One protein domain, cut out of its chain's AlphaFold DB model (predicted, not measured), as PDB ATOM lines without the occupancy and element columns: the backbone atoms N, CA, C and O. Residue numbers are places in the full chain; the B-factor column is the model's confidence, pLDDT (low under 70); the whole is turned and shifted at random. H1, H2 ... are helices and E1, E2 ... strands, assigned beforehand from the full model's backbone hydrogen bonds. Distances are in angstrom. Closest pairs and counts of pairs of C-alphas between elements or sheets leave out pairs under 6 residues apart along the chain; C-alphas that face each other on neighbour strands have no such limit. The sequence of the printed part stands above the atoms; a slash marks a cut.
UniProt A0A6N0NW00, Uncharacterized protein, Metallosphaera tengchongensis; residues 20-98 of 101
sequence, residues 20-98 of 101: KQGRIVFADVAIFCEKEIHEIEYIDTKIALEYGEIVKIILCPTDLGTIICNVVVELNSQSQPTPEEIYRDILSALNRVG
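AT A GLANCE: This is residues 20 to 98 of the 101 residues of an uncharacterized protein of Metallosphaera tengchongensis (UniProt A0A6N0NW00). A single strongly twisted sheet of four long strands has one helix, H1, packed over one of its faces, while the other face bears no named element. Edge strands E1 and E2 both bend, and the link between them passes across one end of the sheet. The printed part has 79 residues with four named strands and then one named helix, in the order E1 E2 E3 E4 H1; the sheet runs E1 E4 E3 E2, antiparallel throughout, and the class is mixed, helices and strands. It is compact, with a radius of gyration of the C-alphas of 12.7 A, and elongated, spanning 40 by 23 by 17 A.

HOW THE PARTS SIT: Inner strands E4, residues 65 to 75, and E3, residues 52 to 62, form a hairpin, with N 58 and O 70 at 2.8 A. Edge strand E1, residues 23 to 33, is antiparallel to E4 at 159 degrees, with N 25 and O 73 at 2.8 A; it bends by 68 degrees at residue 30. Edge strand E2, residues 41 to 48, forms a hairpin with E3, with N 43 and O 57 at 2.8 A; it bends by 52 degrees at residue 44. E2 E3 E4 are a meander, each strand the antiparallel neighbour of the one before, and with E1 beside E4 a Greek key. H1, residues 83 to 97, is on the sheet, making two layers; its closest C-alphas to E1 are those of Tyr 87 and Ala 27, 7.1 A, and to E2 those of Ala 93 and Ile 47, 7.3 A. In H1, 10 of 11 O i to N i+4 pairs are within hydrogen-bond range.

IN THESE COORDINATES: E1 begins at C-alpha 23 (161.488, 114.739, 255.386) and is 27.7 A long; E2 is 20.7 A, E3 29.0 A and E4 30.3 A. H1, 21.5 A, ends at C-alpha 97 (183.325, 122.570, 251.388).

THE WHOLE: The two C-alphas farthest apart, those of Asp 63 and Gln 78, are 40.9 A apart. The printed part has no cut and no long link. Its mean pLDDT is 91.4, and no printed residue is under 70.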
ATOM      1  N   LYS A  20     158.090 106.671 253.679       77.25
ATOM      2  CA  LYS A  20     159.483 106.977 254.054       77.25
ATOM      3  C   LYS A  20     159.503 107.698 255.404       77.25
ATOM      4  O   LYS A  20     158.744 108.642 255.614       77.25
ATOM      5  N   GLN A  21     160.353 107.249 256.330       72.81
ATOM      6  CA  GLN A  21     160.613 108.001 257.560       72.81
ATOM      7  C   GLN A  21     161.523 109.194 257.241       72.81
ATOM      8  O   GLN A  21     162.494 109.045 256.507       72.81
ATOM      9  N   GLY A  22     161.202 110.368 257.788       71.44
ATOM     10  CA  GLY A  22     161.947 111.607 257.550       71.44
ATOM     11  C   GLY A  22     161.298 112.541 256.524       71.44
ATOM     12  O   GLY A  22     160.237 112.264 255.956       71.44
ATOM     13  N   ARG A  23     161.923 113.703 256.332       88.44
ATOM     14  CA  ARG A  23     161.488 114.739 255.386       88.44
ATOM     15  C   ARG A  23     162.645 115.053 254.455       88.44
ATOM     16  O   ARG A  23     163.774 115.179 254.914       88.44
ATOM     17  N   ILE A  24     162.358 115.179 253.167       93.75
ATOM     18  CA  ILE A  24     163.354 115.610 252.186       93.75
ATOM     19  C   ILE A  24     163.180 117.107 251.980       93.75
ATOM     20  O   ILE A  24     162.052 117.571 251.820       93.75
ATOM     21  N   VAL A  25     164.273 117.857 251.974       95.94
ATOM     22  CA  VAL A  25     164.273 119.277 251.628       95.94
ATOM     23  C   VAL A  25     164.993 119.460 250.305       95.94
ATOM     24  O   VAL A  25     166.104 118.974 250.127       95.94
ATOM     25  N   PHE A  26     164.353 120.164 249.383       96.50
ATOM     26  CA  PHE A  26     164.991 120.696 248.184       96.50
ATOM     27  C   PHE A  26     165.177 122.192 248.384       96.50
ATOM     28  O   PHE A  26     164.199 122.890 248.652       96.50
ATOM     29  N   ALA A  27     166.408 122.674 248.260       97.12
ATOM     30  CA  ALA A  27     166.713 124.095 248.357       97.12
ATOM     31  C   ALA A  27     167.375 124.583 247.068       97.12
ATOM     32  O   ALA A  27     168.290 123.938 246.550       97.12
ATOM     33  N   ASP A  28     166.898 125.715 246.558       96.56
ATOM     34  CA  ASP A  28     167.575 126.477 245.513       96.56
ATOM     35  C   ASP A  28     168.746 127.228 246.143       96.56
ATOM     36  O   ASP A  28     168.593 127.837 247.197       96.56
ATOM     37  N   VAL A  29     169.906 127.217 245.501       94.12
ATOM     38  CA  VAL A  29     171.094 127.959 245.942       94.12
ATOM     39  C   VAL A  29     171.795 128.570 244.727       94.12
ATOM     40  O   VAL A  29     171.451 128.284 243.583       94.12
ATOM     41  N   ALA A  30     172.748 129.468 244.962       92.06
ATOM     42  CA  ALA A  30     173.563 130.064 243.906       92.06
ATOM     43  C   ALA A  30     174.986 130.288 244.425       92.06
ATOM     44  O   ALA A  30     175.362 131.404 244.781       92.06
ATOM     45  N   ILE A  31     175.749 129.198 244.531       91.44
ATOM     46  CA  ILE A  31     177.136 129.216 245.016       91.44
ATOM     47  C   ILE A  31     178.057 128.908 243.841       91.44
ATOM     48  O   ILE A  31     177.896 127.873 243.202       91.44
ATOM     49  N   PHE A  32     179.000 129.804 243.552       89.44
ATOM     50  CA  PHE A  32     179.958 129.626 242.461       89.44
ATOM     51  C   PHE A  32     180.989 128.541 242.765       89.44
ATOM     52  O   PHE A  32     181.436 128.383 243.902       89.44
ATOM     53  N   CYS A  33     181.383 127.838 241.710       83.69
ATOM     54  CA  CYS A  33     182.323 126.733 241.721       83.69
ATOM     55  C   CYS A  33     183.469 126.984 240.749       83.69
ATOM     56  O   CYS A  33     183.244 127.438 239.630       83.69
ATOM     57  N   GLU A  34     184.679 126.574 241.127       77.75
ATOM     58  CA  GLU A  34     185.841 126.570 240.224       77.75
ATOM     59  C   GLU A  34     185.854 125.362 239.271       77.75
ATOM     60  O   GLU A  34     186.651 125.306 238.338       77.75
ATOM     61  N   LYS A  35     184.969 124.382 239.486       83.00
ATOM     62  CA  LYS A  35     184.828 123.207 238.621       83.00
ATOM     63  C   LYS A  35     184.158 123.602 237.309       83.00
ATOM     64  O   LYS A  35     183.062 124.147 237.343       83.00
ATOM     65  N   GLU A  36     184.742 123.267 236.166       87.19
ATOM     66  CA  GLU A  36     184.096 123.441 234.862       87.19
ATOM     67  C   GLU A  36     183.237 122.215 234.524       87.19
ATOM     68  O   GLU A  36     183.713 121.080 234.595       87.19
ATOM     69  N   ILE A  37     181.966 122.441 234.189       90.75
ATOM     70  CA  ILE A  37     181.049 121.416 233.678       90.75
ATOM     71  C   ILE A  37     180.368 121.960 232.422       90.75
ATOM     72  O   ILE A  37     180.143 123.164 232.306       90.75
ATOM     73  N   HIS A  38     180.021 121.081 231.486       92.56
ATOM     74  CA  HIS A  38     179.329 121.467 230.246       92.56
ATOM     75  C   HIS A  38     177.856 121.042 230.227       92.56
ATOM     76  O   HIS A  38     177.076 121.534 229.415       92.56
ATOM     77  N   GLU A  39     177.466 120.162 231.145       95.19
ATOM     78  CA  GLU A  39     176.103 119.669 231.324       95.19
ATOM     79  C   GLU A  39     175.749 119.694 232.814       95.19
ATOM     80  O   GLU A  39     176.629 119.817 233.665       95.19
ATOM     81  N   ILE A  40     174.457 119.608 233.141       95.88
ATOM     82  CA  ILE A  40     174.007 119.540 234.537       95.88
ATOM     83  C   ILE A  40     174.543 118.252 235.169       95.88
ATOM     84  O   ILE A  40     174.289 117.157 234.665       95.88
ATOM     85  N   GLU A  41     175.219 118.377 236.307       95.12
ATOM     86  CA  GLU A  41     175.732 117.237 237.062       95.12
ATOM     87  C   GLU A  41     174.959 117.029 238.363       95.12
ATOM     88  O   GLU A  41     174.587 117.973 239.061       95.12
ATOM     89  N   TYR A  42     174.772 115.761 238.723       95.38
ATOM     90  CA  TYR A  42     174.148 115.344 239.972       95.38
ATOM     91  C   TYR A  42     175.186 114.597 240.801       95.38
ATOM     92  O   TYR A  42     175.542 113.465 240.480       95.38
ATOM     93  N   ILE A  43     175.659 115.225 241.869       93.75
ATOM     94  CA  ILE A  43     176.704 114.680 242.731       93.75
ATOM     95  C   ILE A  43     176.047 114.110 243.982       93.75
ATOM     96  O   ILE A  43     175.437 114.851 244.754       93.75
ATOM     97  N   ASP A  44     176.159 112.798 244.180       95.62
ATOM     98  CA  ASP A  44     175.823 112.173 245.460       95.62
ATOM     99  C   ASP A  44     176.893 112.545 246.495       95.62
ATOM    100  O   ASP A  44     178.091 112.450 246.228       95.62
ATOM    101  N   THR A  45     176.468 112.987 247.675       93.62
ATOM    102  CA  THR A  45     177.373 113.415 248.751       93.62
ATOM    103  C   THR A  45     176.777 113.083 250.120       93.62
ATOM    104  O   THR A  45     175.664 112.567 250.210       93.62
ATOM    105  N   LYS A  46     177.550 113.313 251.182       94.62
ATOM    106  CA  LYS A  46     177.143 113.169 252.583       94.62
ATOM    107  C   LYS A  46     177.762 114.289 253.409       94.62
ATOM    108  O   LYS A  46     178.727 114.075 254.144       94.62
ATOM    109  N   ILE A  47     177.225 115.496 253.262       94.81
ATOM    110  CA  ILE A  47     177.660 116.645 254.064       94.81
ATOM    111  C   ILE A  47     176.732 116.762 255.263       94.81
ATOM    112  O   ILE A  47     175.536 117.012 255.109       94.81
ATOM    113  N   ALA A  48     177.292 116.595 256.457       94.19
ATOM    114  CA  ALA A  48     176.542 116.717 257.697       94.19
ATOM    115  C   ALA A  48     176.033 118.153 257.909       94.19
ATOM    116  O   ALA A  48     176.774 119.122 257.731       94.19
ATOM    117  N   LEU A  49     174.776 118.254 258.331       94.25
ATOM    118  CA  LEU A  49     174.087 119.466 258.760       94.25
ATOM    119  C   LEU A  49     173.655 119.308 260.227       94.25
ATOM    120  O   LEU A  49     173.677 118.204 260.777       94.25
ATOM    121  N   GLU A  50     173.212 120.386 260.866       93.06
ATOM    122  CA  GLU A  50     172.632 120.330 262.214       93.06
ATOM    123  C   GLU A  50     171.353 119.475 262.231       93.06
ATOM    124  O   GLU A  50     171.128 118.666 263.133       93.06
ATOM    125  N   TYR A  51     170.523 119.611 261.193       92.06
ATOM    126  CA  TYR A  51     169.194 118.993 261.145       92.06
ATOM    127  C   TYR A  51     169.101 117.734 260.275       92.06
ATOM    128  O   TYR A  51     168.022 117.133 260.209       92.06
ATOM    129  N   GLY A  52     170.187 117.330 259.615       93.81
ATOM    130  CA  GLY A  52     170.188 116.245 258.636       93.81
ATOM    131  C   GLY A  52     171.506 116.134 257.876       93.81
ATOM    132  O   GLY A  52     172.571 116.410 258.420       93.81
ATOM    133  N   GLU A  53     171.433 115.766 256.603       95.69
ATOM    134  CA  GLU A  53     172.592 115.726 255.711       95.69
ATOM    135  C   GLU A  53     172.220 116.128 254.282       95.69
ATOM    136  O   GLU A  53     171.134 115.805 253.793       95.69
ATOM    137  N   ILE A  54     173.125 116.827 253.595       96.44
ATOM    138  CA  ILE A  54     173.037 117.007 252.145       96.44
ATOM    139  C   ILE A  54     173.402 115.667 251.512       96.44
ATOM    140  O   ILE A  54     174.535 115.209 251.651       96.44
ATOM    141  N   VAL A  55     172.445 115.062 250.811       96.31
ATOM    142  CA  VAL A  55     172.626 113.772 250.124       96.31
ATOM    143  C   VAL A  55     172.932 113.937 248.641       96.31
ATOM    144  O   VAL A  55     173.441 113.021 247.995       96.31
ATOM    145  N   LYS A  56     172.592 115.097 248.069       96.44
ATOM    146  CA  LYS A  56     172.810 115.384 246.653       96.44
ATOM    147  C   LYS A  56     173.014 116.871 246.413       96.44
ATOM    148  O   LYS A  56     172.278 117.700 246.950       96.44
ATOM    149  N   ILE A  57     173.968 117.184 245.553       95.62
ATOM    150  CA  ILE A  57     174.257 118.522 245.044       95.62
ATOM    151  C   ILE A  57     174.026 118.499 243.537       95.62
ATOM    152  O   ILE A  57     174.444 117.566 242.853       95.62
ATOM    153  N   ILE A  58     173.338 119.511 243.019       96.06
ATOM    154  CA  ILE A  58     173.128 119.694 241.589       96.06
ATOM    155  C   ILE A  58     173.984 120.871 241.146       96.06
ATOM    156  O   ILE A  58     173.826 121.990 241.651       96.06
ATOM    157  N   LEU A  59     174.889 120.603 240.210       94.94
ATOM    158  CA  LEU A  59     175.702 121.622 239.572       94.94
ATOM    159  C   LEU A  59     175.089 121.994 238.227       94.94
ATOM    160  O   LEU A  59     174.751 121.123 237.427       94.94
ATOM    161  N   CYS A  60     174.977 123.291 237.976       94.88
ATOM    162  CA  CYS A  60     174.474 123.831 236.724       94.88
ATOM    163  C   CYS A  60     175.591 124.611 236.010       94.88
ATOM    164  O   CYS A  60     176.209 125.479 236.642       94.88
ATOM    165  N   PRO A  61     175.840 124.351 234.712       94.50
ATOM    166  CA  PRO A  61     176.700 125.208 233.908       94.50
ATOM    167  C   PRO A  61     176.020 126.564 233.679       94.50
ATOM    168  O   PRO A  61     174.803 126.650 233.500       94.50
ATOM    169  N   THR A  62     176.814 127.625 233.672       90.38
ATOM    170  CA  THR A  62     176.407 129.001 233.363       90.38
ATOM    171  C   THR A  62     177.445 129.640 232.443       90.38
ATOM    172  O   THR A  62     178.580 129.172 232.362       90.38
ATOM    173  N   ASP A  63     177.102 130.762 231.811       86.62
ATOM    174  CA  ASP A  63     178.044 131.504 230.957       86.62
ATOM    175  C   ASP A  63     179.296 131.999 231.709       86.62
ATOM    176  O   ASP A  63     180.309 132.319 231.093       86.62
ATOM    177  N   LEU A  64     179.232 132.079 233.044       84.88
ATOM    178  CA  LEU A  64     180.305 132.576 233.912       84.88
ATOM    179  C   LEU A  64     181.079 131.455 234.627       84.88
ATOM    180  O   LEU A  64     181.918 131.747 235.476       84.88
ATOM    181  N   GLY A  65     180.788 130.191 234.316       88.81
ATOM    182  CA  GLY A  65     181.349 129.020 234.990       88.81
ATOM    183  C   GLY A  65     180.254 128.146 235.588       88.81
ATOM    184  O   GLY A  65     179.144 128.081 235.066       88.81
ATOM    185  N   THR A  66     180.531 127.487 236.704       92.75
ATOM    186  CA  THR A  66     179.595 126.529 237.304       92.75
ATOM    187  C   THR A  66     179.051 127.051 238.619       92.75
ATOM    188  O   THR A  66     179.772 127.684 239.393       92.75
ATOM    189  N   ILE A  67     177.788 126.744 238.904       93.44
ATOM    190  CA  ILE A  67     177.184 127.004 240.211       93.44
ATOM    191  C   ILE A  67     176.597 125.728 240.803       93.44
ATOM    192  O   ILE A  67     176.079 124.878 240.078       93.44
ATOM    193  N   ILE A  68     176.581 125.633 242.130       94.56
ATOM    194  CA  ILE A  68     175.601 124.799 242.821       94.56
ATOM    195  C   ILE A  68     174.263 125.525 242.700       94.56
ATOM    196  O   ILE A  68     174.106 126.616 243.254       94.56
ATOM    197  N   CYS A  69     173.326 124.935 241.960       94.94
ATOM    198  CA  CYS A  69     171.998 125.505 241.721       94.94
ATOM    199  C   CYS A  69     170.942 124.931 242.668       94.94
ATOM    200  O   CYS A  69     170.007 125.627 243.061       94.94
ATOM    201  N   ASN A  70     171.099 123.672 243.079       96.50
ATOM    202  CA  ASN A  70     170.169 123.021 243.988       96.50
ATOM    203  C   ASN A  70     170.880 122.027 244.899       96.50
ATOM    204  O   ASN A  70     171.897 121.437 244.533       96.50
ATOM    205  N   VAL A  71     170.281 121.782 246.059       96.69
ATOM    206  CA  VAL A  71     170.674 120.687 246.945       96.69
ATOM    207  C   VAL A  71     169.470 119.906 247.446       96.69
ATOM    208  O   VAL A  71     168.359 120.434 247.553       96.69
ATOM    209  N   VAL A  72     169.718 118.641 247.769       96.81
ATOM    210  CA  VAL A  72     168.761 117.737 248.399       96.81
ATOM    211  C   VAL A  72     169.285 117.366 249.773       96.81
ATOM    212  O   VAL A  72     170.400 116.863 249.902       96.81
ATOM    213  N   VAL A  73     168.458 117.590 250.784       96.31
ATOM    214  CA  VAL A  73     168.753 117.286 252.179       96.31
ATOM    215  C   VAL A  73     167.788 116.232 252.684       96.31
ATOM    216  O   VAL A  73     166.576 116.349 252.492       96.31
ATOM    217  N   GLU A  74     168.308 115.229 253.375       95.25
ATOM    218  CA  GLU A  74     167.495 114.336 254.191       95.25
ATOM    219  C   GLU A  74     167.534 114.815 255.640       95.25
ATOM    220  O   GLU A  74     168.591 114.883 256.261       95.25
ATOM    221  N   LEU A  75     166.372 115.205 256.172       93.88
ATOM    222  CA  LEU A  75     166.249 115.622 257.565       93.88
ATOM    223  C   LEU A  75     166.173 114.408 258.482       93.88
ATOM    224  O   LEU A  75     165.437 113.451 258.208       93.88
ATOM    225  N   ASN A  76     166.825 114.519 259.638       89.69
ATOM    226  CA  ASN A  76     166.667 113.555 260.718       89.69
ATOM    227  C   ASN A  76     165.187 113.488 261.127       89.69
ATOM    228  O   ASN A  76     164.473 114.494 261.154       89.69
ATOM    229  N   SER A  77     164.710 112.289 261.460       76.38
ATOM    230  CA  SER A  77     163.282 111.999 261.667       76.38
ATOM    231  C   SER A  77     162.612 112.821 262.775       76.38
ATOM    232  O   SER A  77     161.392 112.978 262.755       76.38
ATOM    233  N   GLN A  78     163.391 113.371 263.709       80.06
ATOM    234  CA  GLN A  78     162.907 114.205 264.813       80.06
ATOM    235  C   GLN A  78     163.064 115.714 264.559       80.06
ATOM    236  O   GLN A  78     162.456 116.516 265.264       80.06
ATOM    237  N   SER A  79     163.838 116.116 263.550       82.38
ATOM    238  CA  SER A  79     164.168 117.520 263.309       82.38
ATOM    239  C   SER A  79     162.999 118.279 262.690       82.38
ATOM    240  O   SER A  79     162.447 117.876 261.657       82.38
ATOM    241  N   GLN A  80     162.662 119.430 263.278       89.12
ATOM    242  CA  GLN A  80     161.666 120.368 262.756       89.12
ATOM    243  C   GLN A  80     162.208 121.786 262.531       89.12
ATOM    244  O   GLN A  80     161.635 122.723 263.073       89.12
ATOM    245  N   PRO A  81     163.273 121.961 261.720       93.06
ATOM    246  CA  PRO A  81     163.781 123.294 261.433       93.06
ATOM    247  C   PRO A  81     162.768 124.096 260.619       93.06
ATOM    248  O   PRO A  81     162.026 123.550 259.788       93.06
ATOM    249  N   THR A  82     162.784 125.401 260.842       94.94
ATOM    250  CA  THR A  82     162.174 126.393 259.960       94.94
ATOM    251  C   THR A  82     162.890 126.418 258.601       94.94
ATOM    252  O   THR A  82     164.050 126.000 258.497       94.94
ATOM    253  N   PRO A  83     162.228 126.893 257.528       94.94
ATOM    254  CA  PRO A  83     162.863 127.074 256.222       94.94
ATOM    255  C   PRO A  83     164.146 127.916 256.287       94.94
ATOM    256  O   PRO A  83     165.121 127.604 255.608       94.94
ATOM    257  N   GLU A  84     164.163 128.958 257.113       96.44
ATOM    258  CA  GLU A  84     165.296 129.864 257.282       96.44
ATOM    259  C   GLU A  84     166.478 129.187 257.985       96.44
ATOM    260  O   GLU A  84     167.620 129.369 257.561       96.44
ATOM    261  N   GLU A  85     166.218 128.399 259.033       96.19
ATOM    262  CA  GLU A  85     167.252 127.645 259.755       96.19
ATOM    263  C   GLU A  85     167.943 126.645 258.832       96.19
ATOM    264  O   GLU A  85     169.169 126.671 258.709       96.19
ATOM    265  N   ILE A  86     167.167 125.819 258.117       95.69
ATOM    266  CA  ILE A  86     167.754 124.824 257.216       95.69
ATOM    267  C   ILE A  86     168.512 125.486 256.064       95.69
ATOM    268  O   ILE A  86     169.581 125.023 255.678       95.69
ATOM    269  N   TYR A  87     167.992 126.596 255.535       96.38
ATOM    270  CA  TYR A  87     168.632 127.305 254.436       96.38
ATOM    271  C   TYR A  87     169.978 127.911 254.849       96.38
ATOM    272  O   TYR A  87     170.970 127.780 254.129       96.38
ATOM    273  N   ARG A  88     170.045 128.528 256.033       95.25
ATOM    274  CA  ARG A  88     171.301 129.070 256.575       95.25
ATOM    275  C   ARG A  88     172.330 127.979 256.837       95.25
ATOM    276  O   ARG A  88     173.505 128.190 256.543       95.25
ATOM    277  N   ASP A  89     171.896 126.836 257.355       95.06
ATOM    278  CA  ASP A  89     172.777 125.705 257.630       95.06
ATOM    279  C   ASP A  89     173.361 125.115 256.333       95.06
ATOM    280  O   ASP A  89     174.577 124.962 256.211       95.06
ATOM    281  N   ILE A  90     172.526 124.938 255.298       95.38
ATOM    282  CA  ILE A  90     172.963 124.552 253.944       95.38
ATOM    283  C   ILE A  90     174.034 125.513 253.418       95.38
ATOM    284  O   ILE A  90     175.109 125.073 253.011       95.38
ATOM    285  N   LEU A  91     173.766 126.824 253.427       94.19
ATOM    286  CA  LEU A  91     174.730 127.811 252.938       94.19
ATOM    287  C   LEU A  91     176.027 127.779 253.752       94.19
ATOM    288  O   LEU A  91     177.114 127.899 253.188       94.19
ATOM    289  N   SER A  92     175.930 127.615 255.072       93.25
ATOM    290  CA  SER A  92     177.101 127.523 255.942       93.25
ATOM    291  C   SER A  92     177.953 126.296 255.622       93.25
ATOM    292  O   SER A  92     179.177 126.407 255.590       93.25
ATOM    293  N   ALA A  93     177.329 125.145 255.372       93.25
ATOM    294  CA  ALA A  93     178.023 123.914 255.025       93.25
ATOM    295  C   ALA A  93     178.675 124.004 253.639       93.25
ATOM    296  O   ALA A  93     179.875 123.766 253.511       93.25
ATOM    297  N   LEU A  94     177.923 124.434 252.621       91.44
ATOM    298  CA  LEU A  94     178.421 124.550 251.247       91.44
ATOM    299  C   LEU A  94     179.547 125.580 251.113       91.44
ATOM    300  O   LEU A  94     180.517 125.326 250.409       91.44
ATOM    301  N   ASN A  95     179.492 126.705 251.833       86.94
ATOM    302  CA  ASN A  95     180.591 127.678 251.828       86.94
ATOM    303  C   ASN A  95     181.887 127.140 252.466       86.94
ATOM    304  O   ASN A  95     182.955 127.680 252.196       86.94
ATOM    305  N   ARG A  96     181.817 126.099 253.312       84.25
ATOM    306  CA  ARG A  96     183.008 125.463 253.906       84.25
ATOM    307  C   ARG A  96     183.652 124.441 252.974       84.25
ATOM    308  O   ARG A  96     184.873 124.353 252.945       84.25
ATOM    309  N   VAL A  97     182.841 123.657 252.262       79.12
ATOM    310  CA  VAL A  97     183.325 122.570 251.388       79.12
ATOM    311  C   VAL A  97     183.518 123.009 249.932       79.12
ATOM    312  O   VAL A  97     184.224 122.354 249.167       79.12
ATOM    313  N   GLY A  98     182.911 124.132 249.540       72.94
ATOM    314  CA  GLY A  98     182.889 124.601 248.161       72.94
ATOM    315  C   GLY A  98     182.160 123.615 247.248       72.94
ATOM    316  O   GLY A  98     181.126 123.054 247.606       72.94
TER     317      GLY A  98